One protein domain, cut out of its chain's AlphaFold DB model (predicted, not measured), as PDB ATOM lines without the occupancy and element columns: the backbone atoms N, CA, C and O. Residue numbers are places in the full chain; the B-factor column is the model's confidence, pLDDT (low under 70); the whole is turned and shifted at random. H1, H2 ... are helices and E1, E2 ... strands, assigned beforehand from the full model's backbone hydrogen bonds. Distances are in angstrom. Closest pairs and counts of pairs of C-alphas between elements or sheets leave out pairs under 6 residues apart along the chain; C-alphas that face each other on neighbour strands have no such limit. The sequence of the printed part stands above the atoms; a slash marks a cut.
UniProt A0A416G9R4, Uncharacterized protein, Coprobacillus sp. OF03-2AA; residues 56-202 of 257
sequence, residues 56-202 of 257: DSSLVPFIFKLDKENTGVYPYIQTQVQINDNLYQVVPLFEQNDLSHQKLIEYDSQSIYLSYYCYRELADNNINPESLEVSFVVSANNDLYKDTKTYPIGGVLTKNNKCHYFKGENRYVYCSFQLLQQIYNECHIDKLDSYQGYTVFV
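What this domain is: This is residues 56 to 202 of the 257 residues of an uncharacterized protein of Coprobacillus sp. OF03-2AA (UniProt A0A416G9R4). A strongly twisted wall of seven strands makes the body, with the helices H1 and H2 over one face, well separated from each other. At one end a small two-stranded sheet, E1 with E9, continues the wall where E1 runs on into E2 at 52 degrees, and three long stretches have no named element, residues 56 to 72, 94 to 111 and 158 to 171. The printed part has 147 residues with two named helices and nine named strands, in the order E1 E2 E3 E4 H1 E5 E6 E7 E8 H2 E9; under half of the residues are in named elements. The large sheet is mixed, in the order E6 E5 E2 E3 E8 E4 E7, and the class is mixed, helices and strands. The whole is compact, with a radius of gyration of the C-alphas of 15.4 A and spans of 44 by 33 by 27 A.

Where its parts are: Start at C-alpha 56 at (135.894, 104.771, 123.157); residues 56 to 72 hold no named element. Find C-alpha 73 at (128.930, 100.669, 141.908), where E1 begins, residues 73 to 76, 9.7 A. Next come E2, residues 79 to 83, 13.4 A, and E3, residues 86 to 93, 20.9 A. After a long link read E4, residues 112 to 115, 10.1 A, and H1, residues 116 to 124, 12.2 A. Then follow E5, residues 136 to 140, 12.7 A; E6, residues 143 to 146, 10.0 A; E7, residues 151 to 157, 16.7 A; E8, residues 172 to 176, 13.5 A; and H2, residues 177 to 186, 14.2 A. E9, residues 197 to 201, 13.4 A, ends at C-alpha 201 at (131.935, 94.632, 143.355).

How they stand to each other: Look first at the hairpin E2 and E3, with N 81 and O 88 2.9 A apart. E3 is staggered, pairing with E2 over residues 86 to 89 and with E8, parallel, over 89 to 93; N 91 and O 173 are 2.8 A apart. E8 and E4 are antiparallel, N 113 to O 174 2.8 A, and E4 and E7 parallel, N 114 to O 155 2.8 A. On the other side of E2, antiparallel E5 has N 137 2.8 A from O 80, and its hairpin with E6 has N 138 2.8 A from O 145. H1 and H2 make two layers with this sheet, helices on one face. H1 has a height over the sheet of 8.6 A; its closest C-alphas to E7 are Tyr 116 and Leu 157, 5.6 A. H2 comes closest to E3 at Phe 177 and Pro 92, 5.2 A between C-alphas. E1 and E9 are antiparallel, N 74 to O 199 2.8 A. In both helices every O i to N i+4 pair is within hydrogen-bond range.

The domain as a whole: The C-alphas of Asp 67 and Asn 126 are farthest apart, 49.4 A. The printed part has no cut; the long links are E3 to E4, H1 to E5 and E7 to E8. Mean pLDDT of the printed part is 70.6, with residues 56 to 73, 94 to 107, 158 to 170, 190 to 194 and 196 under 70.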
ATOM      1  N   ASP A  56     136.081 103.769 124.194       37.00
ATOM      2  CA  ASP A  56     135.894 104.771 123.157       37.00
ATOM      3  C   ASP A  56     134.476 105.350 123.270       37.00
ATOM      4  O   ASP A  56     133.501 104.673 123.592       37.00
ATOM      5  N   SER A  57     134.445 106.659 123.106       39.66
ATOM      6  CA  SER A  57     133.434 107.654 123.454       39.66
ATOM      7  C   SER A  57     131.952 107.325 123.158       39.66
ATOM      8  O   SER A  57     131.563 107.042 122.026       39.66
ATOM      9  N   SER A  58     131.102 107.474 124.194       32.00
ATOM     10  CA  SER A  58     129.701 107.985 124.216       32.00
ATOM     11  C   SER A  58     128.778 107.179 125.148       32.00
ATOM     12  O   SER A  58     128.327 106.088 124.795       32.00
ATOM     13  N   LEU A  59     128.426 107.710 126.329       40.28
ATOM     14  CA  LEU A  59     127.608 106.996 127.322       40.28
ATOM     15  C   LEU A  59     126.222 107.588 127.578       40.28
ATOM     16  O   LEU A  59     125.921 108.726 127.247       40.28
ATOM     17  N   VAL A  60     125.363 106.701 128.086       31.94
ATOM     18  CA  VAL A  60     123.981 106.919 128.529       31.94
ATOM     19  C   VAL A  60     123.921 106.437 129.988       31.94
ATOM     20  O   VAL A  60     124.616 105.467 130.311       31.94
ATOM     21  N   PRO A  61     123.099 107.042 130.866       33.47
ATOM     22  CA  PRO A  61     123.062 106.736 132.292       33.47
ATOM     23  C   PRO A  61     122.518 105.323 132.515       33.47
ATOM     24  O   PRO A  61     121.334 105.081 132.287       33.47
ATOM     25  N   PHE A  62     123.335 104.388 132.991       39.50
ATOM     26  CA  PHE A  62     122.838 103.090 133.454       39.50
ATOM     27  C   PHE A  62     123.317 102.834 134.876       39.50
ATOM     28  O   PHE A  62     124.189 102.018 135.145       39.50
ATOM     29  N   ILE A  63     122.681 103.539 135.813       33.78
ATOM     30  CA  ILE A  63     122.616 103.087 137.197       33.78
ATOM     31  C   ILE A  63     121.641 101.908 137.192       33.78
ATOM     32  O   ILE A  63     120.424 102.099 137.247       33.78
ATOM     33  N   PHE A  64     122.156 100.677 137.131       36.75
ATOM     34  CA  PHE A  64     121.431  99.610 137.803       36.75
ATOM     35  C   PHE A  64     121.364 100.034 139.259       36.75
ATOM     36  O   PHE A  64     122.383 100.133 139.945       36.75
ATOM     37  N   LYS A  65     120.153 100.337 139.717       33.44
ATOM     38  CA  LYS A  65     119.848 100.311 141.134       33.44
ATOM     39  C   LYS A  65     120.015  98.844 141.536       33.44
ATOM     40  O   LYS A  65     119.081  98.056 141.464       33.44
ATOM     41  N   LEU A  66     121.252  98.442 141.823       36.75
ATOM     42  CA  LEU A  66     121.498  97.306 142.690       36.75
ATOM     43  C   LEU A  66     120.819  97.727 143.992       36.75
ATOM     44  O   LEU A  66     121.330  98.596 144.690       36.75
ATOM     45  N   ASP A  67     119.609  97.223 144.241       33.81
ATOM     46  CA  ASP A  67     118.801  97.486 145.441       33.81
ATOM     47  C   ASP A  67     119.454  96.835 146.683       33.81
ATOM     48  O   ASP A  67     118.842  96.091 147.445       33.81
ATOM     49  N   LYS A  68     120.740  97.107 146.898       38.81
ATOM     50  CA  LYS A  68     121.411  96.990 148.183       38.81
ATOM     51  C   LYS A  68     121.790  98.414 148.560       38.81
ATOM     52  O   LYS A  68     122.562  99.057 147.858       38.81
ATOM     53  N   GLU A  69     121.225  98.914 149.652       37.88
ATOM     54  CA  GLU A  69     121.374 100.287 150.165       37.88
ATOM     55  C   GLU A  69     122.820 100.702 150.529       37.88
ATOM     56  O   GLU A  69     123.007 101.709 151.197       37.88
ATOM     57  N   ASN A  70     123.857  99.992 150.071       42.12
ATOM     58  CA  ASN A  70     125.255 100.383 150.211       42.12
ATOM     59  C   ASN A  70     126.095  99.957 148.991       42.12
ATOM     60  O   ASN A  70     126.383  98.782 148.782       42.12
ATOM     61  N   THR A  71     126.488 100.968 148.209       53.03
ATOM     62  CA  THR A  71     127.861 101.188 147.706       53.03
ATOM     63  C   THR A  71     128.608  99.987 147.112       53.03
ATOM     64  O   THR A  71     129.598  99.529 147.673       53.03
ATOM     65  N   GLY A  72     128.180  99.521 145.938       57.28
ATOM     66  CA  GLY A  72     128.935  98.541 145.146       57.28
ATOM     67  C   GLY A  72     129.209  98.960 143.703       57.28
ATOM     68  O   GLY A  72     129.751  98.156 142.961       57.28
ATOM     69  N   VAL A  73     128.815 100.173 143.290       65.56
ATOM     70  CA  VAL A  73     128.930 100.669 141.908       65.56
ATOM     71  C   VAL A  73     129.714 101.972 141.892       65.56
ATOM     72  O   VAL A  73     129.323 102.949 142.532       65.56
ATOM     73  N   TYR A  74     130.790 101.993 141.116       72.88
ATOM     74  CA  TYR A  74     131.770 103.068 141.092       72.88
ATOM     75  C   TYR A  74     131.932 103.587 139.660       72.88
ATOM     76  O   TYR A  74     132.584 102.925 138.847       72.88
ATOM     77  N   PRO A  75     131.307 104.726 139.299       73.94
ATOM     78  CA  PRO A  75     131.480 105.313 137.976       73.94
ATOM     79  C   PRO A  75     132.936 105.696 137.714       73.94
ATOM     80  O   PRO A  75     133.604 106.258 138.580       73.94
ATOM     81  N   TYR A  76     133.401 105.443 136.495       75.69
ATOM     82  CA  TYR A  76     134.751 105.771 136.059       75.69
ATOM     83  C   TYR A  76     134.732 106.741 134.881       75.69
ATOM     84  O   TYR A  76     133.959 106.577 133.936       75.69
ATOM     85  N   ILE A  77     135.629 107.724 134.923       75.69
ATOM     86  CA  ILE A  77     135.968 108.616 133.812       75.69
ATOM     87  C   ILE A  77     137.461 108.456 133.564       75.69
ATOM     88  O   ILE A  77     138.222 108.405 134.534       75.69
ATOM     89  N   GLN A  78     137.902 108.391 132.305       79.12
ATOM     90  CA  GLN A  78     139.325 108.299 131.988       79.12
ATOM     91  C   GLN A  78     140.079 109.440 132.650       79.12
ATOM     92  O   GLN A  78     139.908 110.615 132.331       79.12
ATOM     93  N   THR A  79     140.921 109.046 133.591       83.88
ATOM     94  CA  THR A  79     141.653 109.949 134.461       83.88
ATOM     95  C   THR A  79     143.098 109.510 134.461       83.88
ATOM     96  O   THR A  79     143.401 108.321 134.582       83.88
ATOM     97  N   GLN A  80     143.989 110.468 134.275       87.81
ATOM     98  CA  GLN A  80     145.416 110.244 134.141       87.81
ATOM     99  C   GLN A  80     146.170 111.233 135.013       87.81
ATOM    100  O   GLN A  80     145.681 112.322 135.302       87.81
ATOM    101  N   VAL A  81     147.384 110.868 135.396       88.75
ATOM    102  CA  VAL A  81     148.370 111.822 135.901       88.75
ATOM    103  C   VAL A  81     149.554 111.831 134.953       88.75
ATOM    104  O   VAL A  81     149.955 110.792 134.425       88.75
ATOM    105  N   GLN A  82     150.108 113.012 134.719       85.88
ATOM    106  CA  GLN A  82     151.333 113.153 133.949       85.88
ATOM    107  C   GLN A  82     152.514 113.216 134.917       85.88
ATOM    108  O   GLN A  82     152.561 114.092 135.780       85.88
ATOM    109  N   ILE A  83     153.473 112.303 134.760       84.44
ATOM    110  CA  ILE A  83     154.752 112.341 135.475       84.44
ATOM    111  C   ILE A  83     155.841 112.419 134.409       84.44
ATOM    112  O   ILE A  83     156.084 111.455 133.679       84.44
ATOM    113  N   ASN A  84     156.471 113.590 134.299       79.31
ATOM    114  CA  ASN A  84     157.358 113.953 133.191       79.31
ATOM    115  C   ASN A  84     156.663 113.782 131.823       79.31
ATOM    116  O   ASN A  84     155.605 114.365 131.591       79.31
ATOM    117  N   ASP A  85     157.244 112.985 130.924       80.25
ATOM    118  CA  ASP A  85     156.720 112.739 129.574       80.25
ATOM    119  C   ASP A  85     155.769 111.530 129.505       80.25
ATOM    120  O   ASP A  85     155.237 111.220 128.441       80.25
ATOM    121  N   ASN A  86     155.544 110.839 130.629       83.94
ATOM    122  CA  ASN A  86     154.723 109.633 130.684       83.94
ATOM    123  C   ASN A  86     153.346 109.922 131.299       83.94
ATOM    124  O   ASN A  86     153.221 110.631 132.303       83.94
ATOM    125  N   LEU A  87     152.313 109.316 130.714       84.81
ATOM    126  CA  LEU A  87     150.951 109.321 131.242       84.81
ATOM    127  C   LEU A  87     150.715 108.043 132.043       84.81
ATOM    128  O   LEU A  87     150.963 106.940 131.564       84.81
ATOM    129  N   TYR A  88     150.209 108.200 133.258       87.12
ATOM    130  CA  TYR A  88     149.862 107.098 134.142       87.12
ATOM    131  C   TYR A  88     148.345 107.061 134.300       87.12
ATOM    132  O   TYR A  88     147.726 108.082 134.599       87.12
ATOM    133  N   GLN A  89     147.744 105.890 134.090       84.44
ATOM    134  CA  GLN A  89     146.307 105.700 134.266       84.44
ATOM    135  C   GLN A  89     145.972 105.693 135.753       84.44
ATOM    136  O   GLN A  89     146.625 105.013 136.550       84.44
ATOM    137  N   VAL A  90     144.930 106.430 136.112       84.25
ATOM    138  CA  VAL A  90     144.434 106.489 137.480       84.25
ATOM    139  C   VAL A  90     143.363 105.432 137.659       84.25
ATOM    140  O   VAL A  90     142.397 105.355 136.894       84.25
ATOM    141  N   VAL A  91     143.549 104.632 138.697       79.56
ATOM    142  CA  VAL A  91     142.694 103.523 139.085       79.56
ATOM    143  C   VAL A  91     142.127 103.826 140.473       79.56
ATOM    144  O   VAL A  91     142.870 104.248 141.359       79.56
ATOM    145  N   PRO A  92     140.821 103.650 140.704       76.38
ATOM    146  CA  PRO A  92     140.279 103.759 142.049       76.38
ATOM    147  C   PRO A  92     140.905 102.701 142.969       76.38
ATOM    148  O   PRO A  92     140.981 101.522 142.630       76.38
ATOM    149  N   LEU A  93     141.353 103.143 144.139       74.31
ATOM    150  CA  LEU A  93     141.714 102.293 145.261       74.31
ATOM    151  C   LEU A  93     140.461 102.062 146.101       74.31
ATOM    152  O   LEU A  93     139.859 103.024 146.588       74.31
ATOM    153  N   PHE A  94     140.091 100.802 146.284       68.81
ATOM    154  CA  PHE A  94     138.981 100.412 147.141       68.81
ATOM    155  C   PHE A  94     139.506  99.797 148.437       68.81
ATOM    156  O   PHE A  94     140.597  99.233 148.477       68.81
ATOM    157  N   GLU A  95     138.727  99.903 149.513       60.66
ATOM    158  CA  GLU A  95     139.117  99.388 150.836       60.66
ATOM    159  C   GLU A  95     139.365  97.870 150.828       60.66
ATOM    160  O   GLU A  95     140.126  97.359 151.645       60.66
ATOM    161  N   GLN A  96     138.734  97.152 149.895       56.88
ATOM    162  CA  GLN A  96     138.853  95.706 149.723       56.88
ATOM    163  C   GLN A  96     140.126  95.282 148.972       56.88
ATOM    164  O   GLN A  96     140.460  94.097 148.979       56.88
ATOM    165  N   ASN A  97     140.835  96.207 148.317       61.25
ATOM    166  CA  ASN A  97     142.108  95.896 147.677       61.25
ATOM    167  C   ASN A  97     143.151  95.530 148.750       61.25
ATOM    168  O   ASN A  97     143.366  96.273 149.707       61.25
ATOM    169  N   ASP A  98     143.841  94.399 148.580       54.88
ATOM    170  CA  ASP A  98     144.850  93.930 149.538       54.88
ATOM    171  C   ASP A  98     146.113  94.811 149.502       54.88
ATOM    172  O   ASP A  98     147.031  94.618 148.699       54.88
ATOM    173  N   LEU A  99     146.173  95.776 150.420       53.53
ATOM    174  CA  LEU A  99     147.315  96.654 150.676       53.53
ATOM    175  C   LEU A  99     148.387  95.967 151.548       53.53
ATOM    176  O   LEU A  99     148.837  96.528 152.549       53.53
ATOM    177  N   SER A 100     148.806  94.739 151.224       47.53
ATOM    178  CA  SER A 100     149.793  94.025 152.051       47.53
ATOM    179  C   SER A 100     151.111  94.815 152.171       47.53
ATOM    180  O   SER A 100     151.738  95.165 151.170       47.53
ATOM    181  N   HIS A 101     151.557  95.105 153.399       45.16
ATOM    182  CA  HIS A 101     152.770  95.885 153.662       45.16
ATOM    183  C   HIS A 101     153.831  95.121 154.456       45.16
ATOM    184  O   HIS A 101     153.537  94.432 155.429       45.16
ATOM    185  N   GLN A 102     155.095  95.388 154.103       37.53
ATOM    186  CA  GLN A 102     156.253  95.326 155.006       37.53
ATOM    187  C   GLN A 102     156.811  96.726 155.353       37.53
ATOM    188  O   GLN A 102     157.926  96.847 155.855       37.53
ATOM    189  N   LYS A 103     156.056  97.808 155.118       42.53
ATOM    190  CA  LYS A 103     156.495  99.178 155.442       42.53
ATOM    191  C   LYS A 103     155.317 100.150 155.605       42.53
ATOM    192  O   LYS A 103     154.957 100.805 154.651       42.53
ATOM    193  N   LEU A 104     154.699 100.187 156.788       43.12
ATOM    194  CA  LEU A 104     153.563 101.057 157.143       43.12
ATOM    195  C   LEU A 104     153.510 102.379 156.349       43.12
ATOM    196  O   LEU A 104     154.224 103.325 156.672       43.12
ATOM    197  N   ILE A 105     152.654 102.423 155.334       52.06
ATOM    198  CA  ILE A 105     152.086 103.665 154.825       52.06
ATOM    199  C   ILE A 105     150.719 103.744 155.488       52.06
ATOM    200  O   ILE A 105     149.882 102.860 155.293       52.06
ATOM    201  N   GLU A 106     150.517 104.742 156.343       56.69
ATOM    202  CA  GLU A 106     149.182 105.047 156.849       56.69
ATOM    203  C   GLU A 106     148.334 105.490 155.654       56.69
ATOM    204  O   GLU A 106     148.721 106.396 154.919       56.69
ATOM    205  N   TYR A 107     147.218 104.799 155.409       64.25
ATOM    206  CA  TYR A 107     146.294 105.160 154.338       64.25
ATOM    207  C   TYR A 107     145.818 106.602 154.538       64.25
ATOM    208  O   TYR A 107     145.163 106.924 155.528       64.25
ATOM    209  N   ASP A 108     146.123 107.447 153.565       73.88
ATOM    210  CA  ASP A 108     145.593 108.791 153.421       73.88
ATOM    211  C   ASP A 108     144.673 108.856 152.194       73.88
ATOM    212  O   ASP A 108     145.070 108.577 151.058       73.88
ATOM    213  N   SER A 109     143.423 109.247 152.443       74.69
ATOM    214  CA  SER A 109     142.384 109.416 151.425       74.69
ATOM    215  C   SER A 109     142.689 110.512 150.396       74.69
ATOM    216  O   SER A 109     142.070 110.504 149.334       74.69
ATOM    217  N   GLN A 110     143.611 111.434 150.701       83.19
ATOM    218  CA  GLN A 110     144.016 112.556 149.844       83.19
ATOM    219  C   GLN A 110     145.360 112.322 149.135       83.19
ATOM    220  O   GLN A 110     145.839 113.195 148.412       83.19
ATOM    221  N   SER A 111     145.957 111.143 149.312       82.44
ATOM    222  CA  SER A 111     147.227 110.766 148.699       82.44
ATOM    223  C   SER A 111     147.049 109.847 147.489       82.44
ATOM    224  O   SER A 111     146.039 109.153 147.334       82.44
ATOM    225  N   ILE A 112     148.077 109.817 146.638       86.56
ATOM    226  CA  ILE A 112     148.176 108.914 145.489       86.56
ATOM    227  C   ILE A 112     149.178 107.801 145.790       86.56
ATOM    228  O   ILE A 112     150.197 108.008 146.445       86.56
ATOM    229  N   TYR A 113     148.909 106.611 145.271       83.31
ATOM    230  CA  TYR A 113     149.723 105.421 145.457       83.31
ATOM    231  C   TYR A 113     150.218 104.913 144.109       83.31
ATOM    232  O   TYR A 113     149.468 104.838 143.140       83.31
ATOM    233  N   LEU A 114     151.483 104.532 144.024       82.31
ATOM    234  CA  LEU A 114     152.055 103.942 142.821       82.31
ATOM    235  C   LEU A 114     151.893 102.428 142.836       82.31
ATOM    236  O   LEU A 114     152.052 101.794 143.875       82.31
ATOM    237  N   SER A 115     151.695 101.818 141.669       80.06
ATOM    238  CA  SER A 115     152.017 100.396 141.526       80.06
ATOM    239  C   SER A 115     153.516 100.153 141.774       80.06
ATOM    240  O   SER A 115     154.347 101.031 141.510       80.06
ATOM    241  N   TYR A 116     153.893  98.952 142.224       78.69
ATOM    242  CA  TYR A 116     155.305  98.583 142.372       78.69
ATOM    243  C   TYR A 116     156.080  98.752 141.060       78.69
ATOM    244  O   TYR A 116     157.221  99.211 141.061       78.69
ATOM    245  N   TYR A 117     155.445  98.423 139.931       80.31
ATOM    246  CA  TYR A 117     156.037  98.621 138.609       80.31
ATOM    247  C   TYR A 117     156.346 100.097 138.331       80.31
ATOM    248  O   TYR A 117     157.477 100.416 137.975       80.31
ATOM    249  N   CYS A 118     155.387 101.000 138.567       83.94
ATOM    250  CA  CYS A 118     155.595 102.439 138.393       83.94
ATOM    251  C   CYS A 118     156.696 102.971 139.306       83.94
ATOM    252  O   CYS A 118     157.535 103.750 138.867       83.94
ATOM    253  N   TYR A 119     156.720 102.530 140.566       84.94
ATOM    254  CA  TYR A 119     157.774 102.912 141.500       84.94
ATOM    255  C   TYR A 119     159.162 102.502 140.990       84.94
ATOM    256  O   TYR A 119     160.087 103.313 140.998       84.94
ATOM    257  N   ARG A 120     159.307 101.258 140.510       84.06
ATOM    258  CA  ARG A 120     160.559 100.762 139.923       84.06
ATOM    259  C   ARG A 120     160.957 101.553 138.680       84.06
ATOM    260  O   ARG A 120     162.108 101.956 138.591       84.06
ATOM    261  N   GLU A 121     160.014 101.820 137.779       86.62
ATOM    262  CA  GLU A 121     160.251 102.620 136.573       86.62
ATOM    263  C   GLU A 121     160.762 104.026 136.922       86.62
ATOM    264  O   GLU A 121     161.741 104.486 136.341       86.62
ATOM    265  N   LEU A 122     160.152 104.700 137.902       87.38
ATOM    266  CA  LEU A 122     160.604 106.022 138.350       87.38
ATOM    267  C   LEU A 122     162.001 105.963 138.984       87.38
ATOM    268  O   LEU A 122     162.861 106.779 138.648       87.38
ATOM    269  N   ALA A 123     162.249 104.970 139.844       84.94
ATOM    270  CA  ALA A 123     163.541 104.784 140.499       84.94
ATOM    271  C   ALA A 123     164.673 104.502 139.493       84.94
ATOM    272  O   ALA A 123     165.747 105.090 139.603       84.94
ATOM    273  N   ASP A 124     164.423 103.661 138.485       87.62
ATOM    274  CA  ASP A 124     165.395 103.335 137.433       87.62
ATOM    275  C   ASP A 124     165.725 104.569 136.557       87.62
ATOM    276  O   ASP A 124     166.811 104.657 135.982       87.62
ATOM    277  N   ASN A 125     164.829 105.564 136.516       86.88
ATOM    278  CA  ASN A 125     165.036 106.863 135.866       86.88
ATOM    279  C   ASN A 125     165.581 107.955 136.813       86.88
ATOM    280  O   ASN A 125     165.605 109.129 136.446       86.88
ATOM    281  N   ASN A 126     166.055 107.592 138.013       86.88
ATOM    282  CA  ASN A 126     166.565 108.509 139.046       86.88
ATOM    283  C   ASN A 126     165.553 109.572 139.514       86.88
ATOM    284  O   ASN A 126     165.939 110.667 139.930       86.88
ATOM    285  N   ILE A 127     164.258 109.262 139.464       85.19
ATOM    286  CA  ILE A 127     163.197 110.135 139.968       85.19
ATOM    287  C   ILE A 127     162.842 109.674 141.379       85.19
ATOM    288  O   ILE A 127     162.538 108.500 141.577       85.19
ATOM    289  N   ASN A 128     162.865 110.587 142.357       83.44
ATOM    290  CA  ASN A 128     162.441 110.291 143.726       83.44
ATOM    291  C   ASN A 128     160.912 110.445 143.866       83.44
ATOM    292  O   ASN A 128     160.432 111.585 143.859       83.44
ATOM    293  N   PRO A 129     160.144 109.351 144.042       78.31
ATOM    294  CA  PRO A 129     158.689 109.423 144.123       78.31
ATOM    295  C   PRO A 129     158.184 110.196 145.343       78.31
ATOM    296  O   PRO A 129     157.159 110.856 145.252       78.31
ATOM    297  N   GLU A 130     158.924 110.184 146.457       76.00
ATOM    298  CA  GLU A 130     158.532 110.870 147.700       76.00
ATOM    299  C   GLU A 130     158.532 112.404 147.566       76.00
ATOM    300  O   GLU A 130     157.931 113.098 148.377       76.00
ATOM    301  N   SER A 131     159.210 112.943 146.547       79.56
ATOM    302  CA  SER A 131     159.239 114.382 146.248       79.56
ATOM    303  C   SER A 131     158.302 114.802 145.115       79.56
ATOM    304  O   SER A 131     158.298 115.972 144.738       79.56
ATOM    305  N   LEU A 132     157.564 113.858 144.522       83.62
ATOM    306  CA  LEU A 132     156.645 114.159 143.434       83.62
ATOM    307  C   LEU A 132     155.303 114.628 143.985       83.62
ATOM    308  O   LEU A 132     154.706 113.985 144.849       83.62
ATOM    309  N   GLU A 133     154.796 115.689 143.375       83.00
ATOM    310  CA  GLU A 133     153.382 116.010 143.407       83.00
ATOM    311  C   GLU A 133     152.848 115.983 141.978       83.00
ATOM    312  O   GLU A 133     153.531 116.404 141.039       83.00
ATOM    313  N   VAL A 134     151.637 115.459 141.800       86.44
ATOM    314  CA  VAL A 134     151.047 115.269 140.470       86.44
ATOM    315  C   VAL A 134     149.668 115.906 140.393       86.44
ATOM    316  O   VAL A 134     148.937 115.936 141.381       86.44
ATOM    317  N   SER A 135     149.314 116.397 139.207       86.69
ATOM    318  CA  SER A 135     147.974 116.902 138.902       86.69
ATOM    319  C   SER A 135     147.234 115.923 138.006       86.69
ATOM    320  O   SER A 135     147.826 115.271 137.138       86.69
ATOM    321  N   PHE A 136     145.923 115.854 138.202       88.06
ATOM    322  CA  PHE A 136     145.057 115.010 137.399       88.06
ATOM    323  C   PHE A 136     144.682 115.675 136.079       88.06
ATOM    324  O   PHE A 136     144.476 116.886 135.987       88.06
ATOM    325  N   VAL A 137     144.560 114.842 135.055       86.69
ATOM    326  CA  VAL A 137     143.975 115.168 133.763       86.69
ATOM    327  C   VAL A 137     142.798 114.227 133.559       86.69
ATOM    328  O   VAL A 137     142.968 113.008 133.540       86.69
ATOM    329  N   VAL A 138     141.606 114.790 133.418       84.38
ATOM    330  CA  VAL A 138     140.371 114.047 133.182       84.38
ATOM    331  C   VAL A 138     139.926 114.269 131.744       84.38
ATOM    332  O   VAL A 138     139.818 115.405 131.284       84.38
ATOM    333  N   SER A 139     139.680 113.176 131.029       79.94
ATOM    334  CA  SER A 139     139.183 113.185 129.655       79.94
ATOM    335  C   SER A 139     137.693 112.862 129.658       79.94
ATOM    336  O   SER A 139     137.296 111.757 130.032       79.94
ATOM    337  N   ALA A 140     136.862 113.818 129.250       75.69
ATOM    338  CA  ALA A 140     135.413 113.648 129.175       75.69
ATOM    339  C   ALA A 140     134.865 114.355 127.934       75.69
ATOM    340  O   ALA A 140     135.212 115.497 127.669       75.69
ATOM    341  N   ASN A 141     133.987 113.690 127.175       71.06
ATOM    342  CA  ASN A 141     133.322 114.264 125.993       71.06
ATOM    343  C   ASN A 141     134.273 114.885 124.943       71.06
ATOM    344  O   ASN A 141     133.917 115.866 124.300       71.06
ATOM    345  N   ASN A 142     135.456 114.290 124.744       71.69
ATOM    346  CA  ASN A 142     136.551 114.792 123.890       71.69
ATOM    347  C   ASN A 142     137.245 116.072 124.388       71.69
ATOM    348  O   ASN A 142     138.134 116.580 123.703       71.69
ATOM    349  N   ASP A 143     136.897 116.547 125.581       76.25
ATOM    350  CA  ASP A 143     137.560 117.651 126.259       76.25
ATOM    351  C   ASP A 143     138.544 117.129 127.319       76.25
ATOM    352  O   ASP A 143     138.362 116.062 127.915       76.25
ATOM    353  N   LEU A 144     139.605 117.906 127.554       83.12
ATOM    354  CA  LEU A 144     140.616 117.637 128.574       83.12
ATOM    355  C   LEU A 144     140.500 118.667 129.691       83.12
ATOM    356  O   LEU A 144     140.750 119.857 129.489       83.12
ATOM    357  N   TYR A 145     140.191 118.186 130.887       85.31
ATOM    358  CA  TYR A 145     140.105 118.983 132.101       85.31
ATOM    359  C   TYR A 145     141.332 118.708 132.953       85.31
ATOM    360  O   TYR A 145     141.693 117.556 133.183       85.31
ATOM    361  N   LYS A 146     142.003 119.764 133.404       84.94
ATOM    362  CA  LYS A 146     143.148 119.642 134.305       84.94
ATOM    363  C   LYS A 146     142.730 120.097 135.684       84.94
ATOM    364  O   LYS A 146     142.178 121.188 135.823       84.94
ATOM    365  N   ASP A 147     143.025 119.273 136.677       83.69
ATOM    366  CA  ASP A 147     142.931 119.707 138.056       83.69
ATOM    367  C   ASP A 147     143.953 120.829 138.312       83.69
ATOM    368  O   ASP A 147     145.038 120.878 137.729       83.69
ATOM    369  N   THR A 148     143.564 121.760 139.170       79.75
ATOM    370  CA  THR A 148     144.384 122.882 139.628       79.75
ATOM    371  C   THR A 148     145.258 122.530 140.827       79.75
ATOM    372  O   THR A 148     146.188 123.276 141.137       79.75
ATOM    373  N   LYS A 149     144.963 121.418 141.507       86.94
ATOM    374  CA  LYS A 149     145.699 120.951 142.682       86.94
ATOM    375  C   LYS A 149     146.779 119.939 142.318       86.94
ATOM    376  O   LYS A 149     146.771 119.321 141.248       86.94
ATOM    377  N   THR A 150     147.722 119.790 143.237       87.75
ATOM    378  CA  THR A 150     148.747 118.754 143.217       87.75
ATOM    379  C   THR A 150     148.562 117.851 144.431       87.75
ATOM    380  O   THR A 150     148.106 118.300 145.485       87.75
ATOM    381  N   TYR A 151     148.885 116.569 144.275       88.56
ATOM    382  CA  TYR A 151     148.720 115.569 145.329       88.56
ATOM    383  C   TYR A 151     150.025 114.810 145.543       88.56
ATOM    384  O   TYR A 151     150.681 114.451 144.556       88.56
ATOM    385  N   PRO A 152     150.397 114.546 146.806       85.38
ATOM    386  CA  PRO A 152     151.612 113.820 147.119       85.38
ATOM    387  C   PRO A 152     151.463 112.329 146.806       85.38
ATOM    388  O   PRO A 152     150.372 111.746 146.861       85.38
ATOM    389  N   ILE A 153     152.599 111.687 146.537       83.94
ATOM    390  CA  ILE A 153     152.680 110.228 146.503       83.94
ATOM    391  C   ILE A 153     152.787 109.717 147.945       83.94
ATOM    392  O   ILE A 153     153.855 109.761 148.552       83.94
ATOM    393  N   GLY A 154     151.676 109.213 148.484       76.94
ATOM    394  CA  GLY A 154     151.593 108.632 149.829       76.94
ATOM    395  C   GLY A 154     152.295 107.278 149.936       76.94
ATOM    396  O   GLY A 154     152.733 106.888 151.014       76.94
ATOM    397  N   GLY A 155     152.477 106.588 148.806       77.94
ATOM    398  CA  GLY A 155     153.524 105.583 148.651       77.94
ATOM    399  C   GLY A 155     153.214 104.501 147.620       77.94
ATOM    400  O   GLY A 155     152.789 104.827 146.516       77.94
ATOM    401  N   VAL A 156     153.518 103.228 147.904       76.50
ATOM    402  CA  VAL A 156     153.642 102.184 146.866       76.50
ATOM    403  C   VAL A 156     152.875 100.916 147.230       76.50
ATOM    404  O   VAL A 156     153.052 100.360 148.313       76.50
ATOM    405  N   LEU A 157     152.078 100.412 146.289       71.25
ATOM    406  CA  LEU A 157     151.427  99.111 146.378       71.25
ATOM    407  C   LEU A 157     152.433  98.000 146.068       71.25
ATOM    408  O   LEU A 157     153.089  98.019 145.030       71.25
ATOM    409  N   THR A 158     152.549  97.016 146.958       58.53
ATOM    410  CA  THR A 158     153.472  95.874 146.817       58.53
ATOM    411  C   THR A 158     153.009  94.863 145.772       58.53
ATOM    412  O   THR A 158     153.830  94.240 145.096       58.53
ATOM    413  N   LYS A 159     151.693  94.715 145.620       59.56
ATOM    414  CA  LYS A 159     151.066  93.964 144.540       59.56
ATOM    415  C   LYS A 159     150.635  94.956 143.470       59.56
ATOM    416  O   LYS A 159     150.039  95.991 143.758       59.56
ATOM    417  N   ASN A 160     150.956  94.649 142.218       55.06
ATOM    418  CA  ASN A 160     150.290  95.312 141.108       55.06
ATOM    419  C   ASN A 160     148.870  94.755 141.073       55.06
ATOM    420  O   ASN A 160     148.674  93.685 140.493       55.06
ATOM    421  N   ASN A 161     147.920  95.455 141.690       57.62
ATOM    422  CA  ASN A 161     146.504  95.188 141.470       57.62
ATOM    423  C   ASN A 161     146.274  95.466 139.993       57.62
ATOM    424  O   ASN A 161     146.288  96.605 139.536       57.62
ATOM    425  N   LYS A 162     146.260  94.415 139.184       56.28
ATOM    426  CA  LYS A 162     146.216  94.602 137.743       56.28
ATOM    427  C   LYS A 162     144.869  95.250 137.444       56.28
ATOM    428  O   LYS A 162     143.817  94.716 137.756       56.28
ATOM    429  N   CYS A 163     144.895  96.444 136.874       59.78
ATOM    430  CA  CYS A 163     143.667  97.093 136.467       59.78
ATOM    431  C   CYS A 163     143.241  96.495 135.127       59.78
ATOM    432  O   CYS A 163     143.755  96.854 134.069       59.78
ATOM    433  N   HIS A 164     142.367  95.494 135.194       54.88
ATOM    434  CA  HIS A 164     142.103  94.582 134.082       54.88
ATOM    435  C   HIS A 164     141.394  95.207 132.887       54.88
ATOM    436  O   HIS A 164     141.339  94.580 131.841       54.88
ATOM    437  N   TYR A 165     140.877  96.426 133.009       58.75
ATOM    438  CA  TYR A 165     140.139  97.106 131.948       58.75
ATOM    439  C   TYR A 165     140.975  98.113 131.137       58.75
ATOM    440  O   TYR A 165     140.463  98.672 130.167       58.75
ATOM    441  N   PHE A 166     142.264  98.310 131.451       59.53
ATOM    442  CA  PHE A 166     143.184  99.084 130.605       59.53
ATOM    443  C   PHE A 166     144.056  98.173 129.743       59.53
ATOM    444  O   PHE A 166     144.768  97.293 130.226       59.53
ATOM    445  N   LYS A 167     144.032  98.408 128.428       51.78
ATOM    446  CA  LYS A 167     144.847  97.677 127.457       51.78
ATOM    447  C   LYS A 167     146.181  98.400 127.243       51.78
ATOM    448  O   LYS A 167     146.190  99.543 126.803       51.78
ATOM    449  N   GLY A 168     147.299  97.710 127.469       52.44
ATOM    450  CA  GLY A 168     148.602  98.075 126.894       52.44
ATOM    451  C   GLY A 168     149.662  98.625 127.849       52.44
ATOM    452  O   GLY A 168     150.827  98.279 127.669       52.44
ATOM    453  N   GLU A 169     149.314  99.408 128.873       56.56
ATOM    454  CA  GLU A 169     150.323 100.026 129.750       56.56
ATOM    455  C   GLU A 169     150.128  99.663 131.223       56.56
ATOM    456  O   GLU A 169     149.084  99.918 131.807       56.56
ATOM    457  N   ASN A 170     151.176  99.120 131.852       66.75
ATOM    458  CA  ASN A 170     151.202  98.778 133.283       66.75
ATOM    459  C   ASN A 170     151.442 100.002 134.192       66.75
ATOM    460  O   ASN A 170     151.894  99.858 135.329       66.75
ATOM    461  N   ARG A 171     151.186 101.214 133.686       81.19
ATOM    462  CA  ARG A 171     151.440 102.469 134.392       81.19
ATOM    463  C   ARG A 171     150.220 102.898 135.191       81.19
ATOM    464  O   ARG A 171     149.498 103.804 134.789       81.19
ATOM    465  N   TYR A 172     149.992 102.218 136.308       81.56
ATOM    466  CA  TYR A 172     148.857 102.474 137.190       81.56
ATOM    467  C   TYR A 172     149.260 103.259 138.432       81.56
ATOM    468  O   TYR A 172     150.193 102.876 139.152       81.56
ATOM    469  N   VAL A 173     148.499 104.315 138.700       85.62
ATOM    470  CA  VAL A 173     148.451 104.982 140.000       85.62
ATOM    471  C   VAL A 173     147.073 104.791 140.613       85.62
ATOM    472  O   VAL A 173     146.080 104.689 139.896       85.62
ATOM    473  N   TYR A 174     147.013 104.751 141.934       83.25
ATOM    474  CA  TYR A 174     145.803 104.479 142.687       83.25
ATOM    475  C   TYR A 174     145.492 105.637 143.614       83.25
ATOM    476  O   TYR A 174     146.398 106.242 144.181       83.25
ATOM    477  N   CYS A 175     144.219 105.946 143.796       84.50
ATOM    478  CA  CYS A 175     143.781 106.900 144.807       84.50
ATOM    479  C   CYS A 175     142.370 106.565 145.267       84.50
ATOM    480  O   CYS A 175     141.657 105.826 144.588       84.50
ATOM    481  N   SER A 176     141.969 107.077 146.428       80.56
ATOM    482  CA  SER A 176     140.644 106.781 146.965       80.56
ATOM    483  C   SER A 176     139.545 107.189 145.978       80.56
ATOM    484  O   SER A 176     139.641 108.207 145.285       80.56
ATOM    485  N   PHE A 177     138.459 106.417 145.929       78.06
ATOM    486  CA  PHE A 177     137.316 106.794 145.098       78.06
ATOM    487  C   PHE A 177     136.718 108.152 145.510       78.06
ATOM    488  O   PHE A 177     136.262 108.917 144.664       78.06
ATOM    489  N   GLN A 178     136.779 108.485 146.802       80.25
ATOM    490  CA  GLN A 178     136.370 109.792 147.309       80.25
ATOM    491  C   GLN A 178     137.193 110.928 146.687       80.25
ATOM    492  O   GLN A 178     136.620 111.946 146.299       80.25
ATOM    493  N   LEU A 179     138.511 110.751 146.550       85.69
ATOM    494  CA  LEU A 179     139.371 111.735 145.898       85.69
ATOM    495  C   LEU A 179     139.041 111.868 144.407       85.69
ATOM    496  O   LEU A 179     138.897 112.982 143.912       85.69
ATOM    497  N   LEU A 180     138.824 110.753 143.702       84.56
ATOM    498  CA  LEU A 180     138.371 110.783 142.303       84.56
ATOM    499  C   LEU A 180     137.070 111.571 142.131       84.56
ATOM    500  O   LEU A 180     136.968 112.402 141.234       84.56
ATOM    501  N   GLN A 181     136.090 111.363 143.014       81.44
ATOM    502  CA  GLN A 181     134.840 112.126 142.984       81.44
ATOM    503  C   GLN A 181     135.064 113.623 143.220       81.44
ATOM    504  O   GLN A 181     134.420 114.444 142.567       81.44
ATOM    505  N   GLN A 182     135.964 113.989 144.136       85.94
ATOM    506  CA  GLN A 182     136.336 115.388 144.360       85.94
ATOM    507  C   GLN A 182     136.931 116.000 143.088       85.94
ATOM    508  O   GLN A 182     136.464 117.051 142.656       85.94
ATOM    509  N   ILE A 183     137.864 115.303 142.439       86.81
ATOM    510  CA  ILE A 183     138.487 115.740 141.182       86.81
ATOM    511  C   ILE A 183     137.437 115.900 140.078       86.81
ATOM    512  O   ILE A 183     137.428 116.912 139.384       86.81
ATOM    513  N   TYR A 184     136.508 114.951 139.929       85.62
ATOM    514  CA  TYR A 184     135.441 115.047 138.925       85.62
ATOM    515  C   TYR A 184     134.559 116.277 139.147       85.62
ATOM    516  O   TYR A 184     134.262 116.999 138.196       85.62
ATOM    517  N   ASN A 185     134.202 116.562 140.401       83.19
ATOM    518  CA  ASN A 185     133.430 117.750 140.755       83.19
ATOM    519  C   ASN A 185     134.206 119.049 140.480       83.19
ATOM    520  O   ASN A 185     133.633 120.010 139.967       83.19
ATOM    521  N   GLU A 186     135.503 119.082 140.797       83.44
ATOM    522  CA  GLU A 186     136.379 120.241 140.574       83.44
ATOM    523  C   GLU A 186     136.647 120.494 139.088       83.44
ATOM    524  O   GLU A 186     136.692 121.642 138.654       83.44
ATOM    525  N   CYS A 187     136.720 119.436 138.281       79.38
ATOM    526  CA  CYS A 187     136.750 119.520 136.823       79.38
ATOM    527  C   CYS A 187     135.379 119.848 136.199       79.38
ATOM    528  O   CYS A 187     135.268 119.866 134.975       79.38
ATOM    529  N   HIS A 188     134.344 120.113 137.009       76.56
ATOM    530  CA  HIS A 188     132.972 120.385 136.566       76.56
ATOM    531  C   HIS A 188     132.378 119.272 135.693       76.56
ATOM    532  O   HIS A 188     131.639 119.530 134.743       76.56
ATOM    533  N   ILE A 189     132.696 118.021 136.025       72.25
ATOM    534  CA  ILE A 189     132.173 116.843 135.343       72.25
ATOM    535  C   ILE A 189     130.974 116.327 136.139       72.25
ATOM    536  O   ILE A 189     131.089 115.484 137.023       72.25
ATOM    537  N   ASP A 190     129.808 116.884 135.831       58.84
ATOM    538  CA  ASP A 190     128.570 116.756 136.604       58.84
ATOM    539  C   ASP A 190     127.480 115.917 135.906       58.84
ATOM    540  O   ASP A 190     126.368 115.773 136.422       58.84
ATOM    541  N   LYS A 191     127.777 115.333 134.736       58.78
ATOM    542  CA  LYS A 191     126.795 114.609 133.910       58.78
ATOM    543  C   LYS A 191     127.093 113.120 133.791       58.78
ATOM    544  O   LYS A 191     128.211 112.718 133.480       58.78
ATOM    545  N   LEU A 192     126.036 112.318 133.944       55.03
ATOM    546  CA  LEU A 192     126.036 110.858 133.780       55.03
ATOM    547  C   LEU A 192     126.562 110.392 132.414       55.03
ATOM    548  O   LEU A 192     127.133 109.308 132.327       55.03
ATOM    549  N   ASP A 193     126.408 111.210 131.375       58.12
ATOM    550  CA  ASP A 193     126.837 110.887 130.008       58.12
ATOM    551  C   ASP A 193     128.370 110.930 129.832       58.12
ATOM    552  O   ASP A 193     128.894 110.440 128.831       58.12
ATOM    553  N   SER A 194     129.093 111.488 130.813       62.47
ATOM    554  CA  SER A 194     130.558 111.599 130.822       62.47
ATOM    555  C   SER A 194     131.263 110.363 131.391       62.47
ATOM    556  O   SER A 194     132.472 110.213 131.208       62.47
ATOM    557  N   TYR A 195     130.544 109.489 132.105       70.25
ATOM    558  CA  TYR A 195     131.122 108.248 132.624       70.25
ATOM    559  C   TYR A 195     131.441 107.318 131.482       70.25
ATOM    560  O   TYR A 195     130.628 107.183 130.590       70.25
ATOM    561  N   GLN A 196     132.591 106.661 131.518       68.69
ATOM    562  CA  GLN A 196     133.023 105.709 130.498       68.69
ATOM    563  C   GLN A 196     132.674 104.259 130.825       68.69
ATOM    564  O   GLN A 196     132.627 103.405 129.941       68.69
ATOM    565  N   GLY A 197     132.400 103.991 132.095       70.88
ATOM    566  CA  GLY A 197     131.999 102.690 132.591       70.88
ATOM    567  C   GLY A 197     131.786 102.725 134.094       70.88
ATOM    568  O   GLY A 197     131.874 103.779 134.730       70.88
ATOM    569  N   TYR A 198     131.515 101.554 134.651       73.44
ATOM    570  CA  TYR A 198     131.293 101.363 136.076       73.44
ATOM    571  C   TYR A 198     132.087 100.160 136.564       73.44
ATOM    572  O   TYR A 198     132.010  99.087 135.967       73.44
ATOM    573  N   THR A 199     132.802 100.320 137.673       74.38
ATOM    574  CA  THR A 199     133.350  99.192 138.428       74.38
ATOM    575  C   THR A 199     132.309  98.727 139.433       74.38
ATOM    576  O   THR A 199     131.778  99.534 140.198       74.38
ATOM    577  N   VAL A 200     132.005  97.435 139.428       74.00
ATOM    578  CA  VAL A 200     131.064  96.803 140.350       74.00
ATOM    579  C   VAL A 200     131.770  95.738 141.170       74.00
ATOM    580  O   VAL A 200     132.535  94.947 140.618       74.00
ATOM    581  N   PHE A 201     131.493  95.708 142.472       72.56
ATOM    582  CA  PHE A 201     131.935  94.632 143.355       72.56
ATOM    583  C   PHE A 201     130.894  93.529 143.438       72.56
ATOM    584  O   PHE A 201     129.700  93.792 143.601       72.56
ATOM    585  N   VAL A 202     131.367  92.294 143.368       71.06
ATOM    586  CA  VAL A 202     130.550  91.099 143.570       71.06
ATOM    587  C   VAL A 202     131.082  90.307 144.755       71.06
ATOM    588  O   VAL A 202     132.283  90.256 144.985       71.06
TER     589      VAL A 202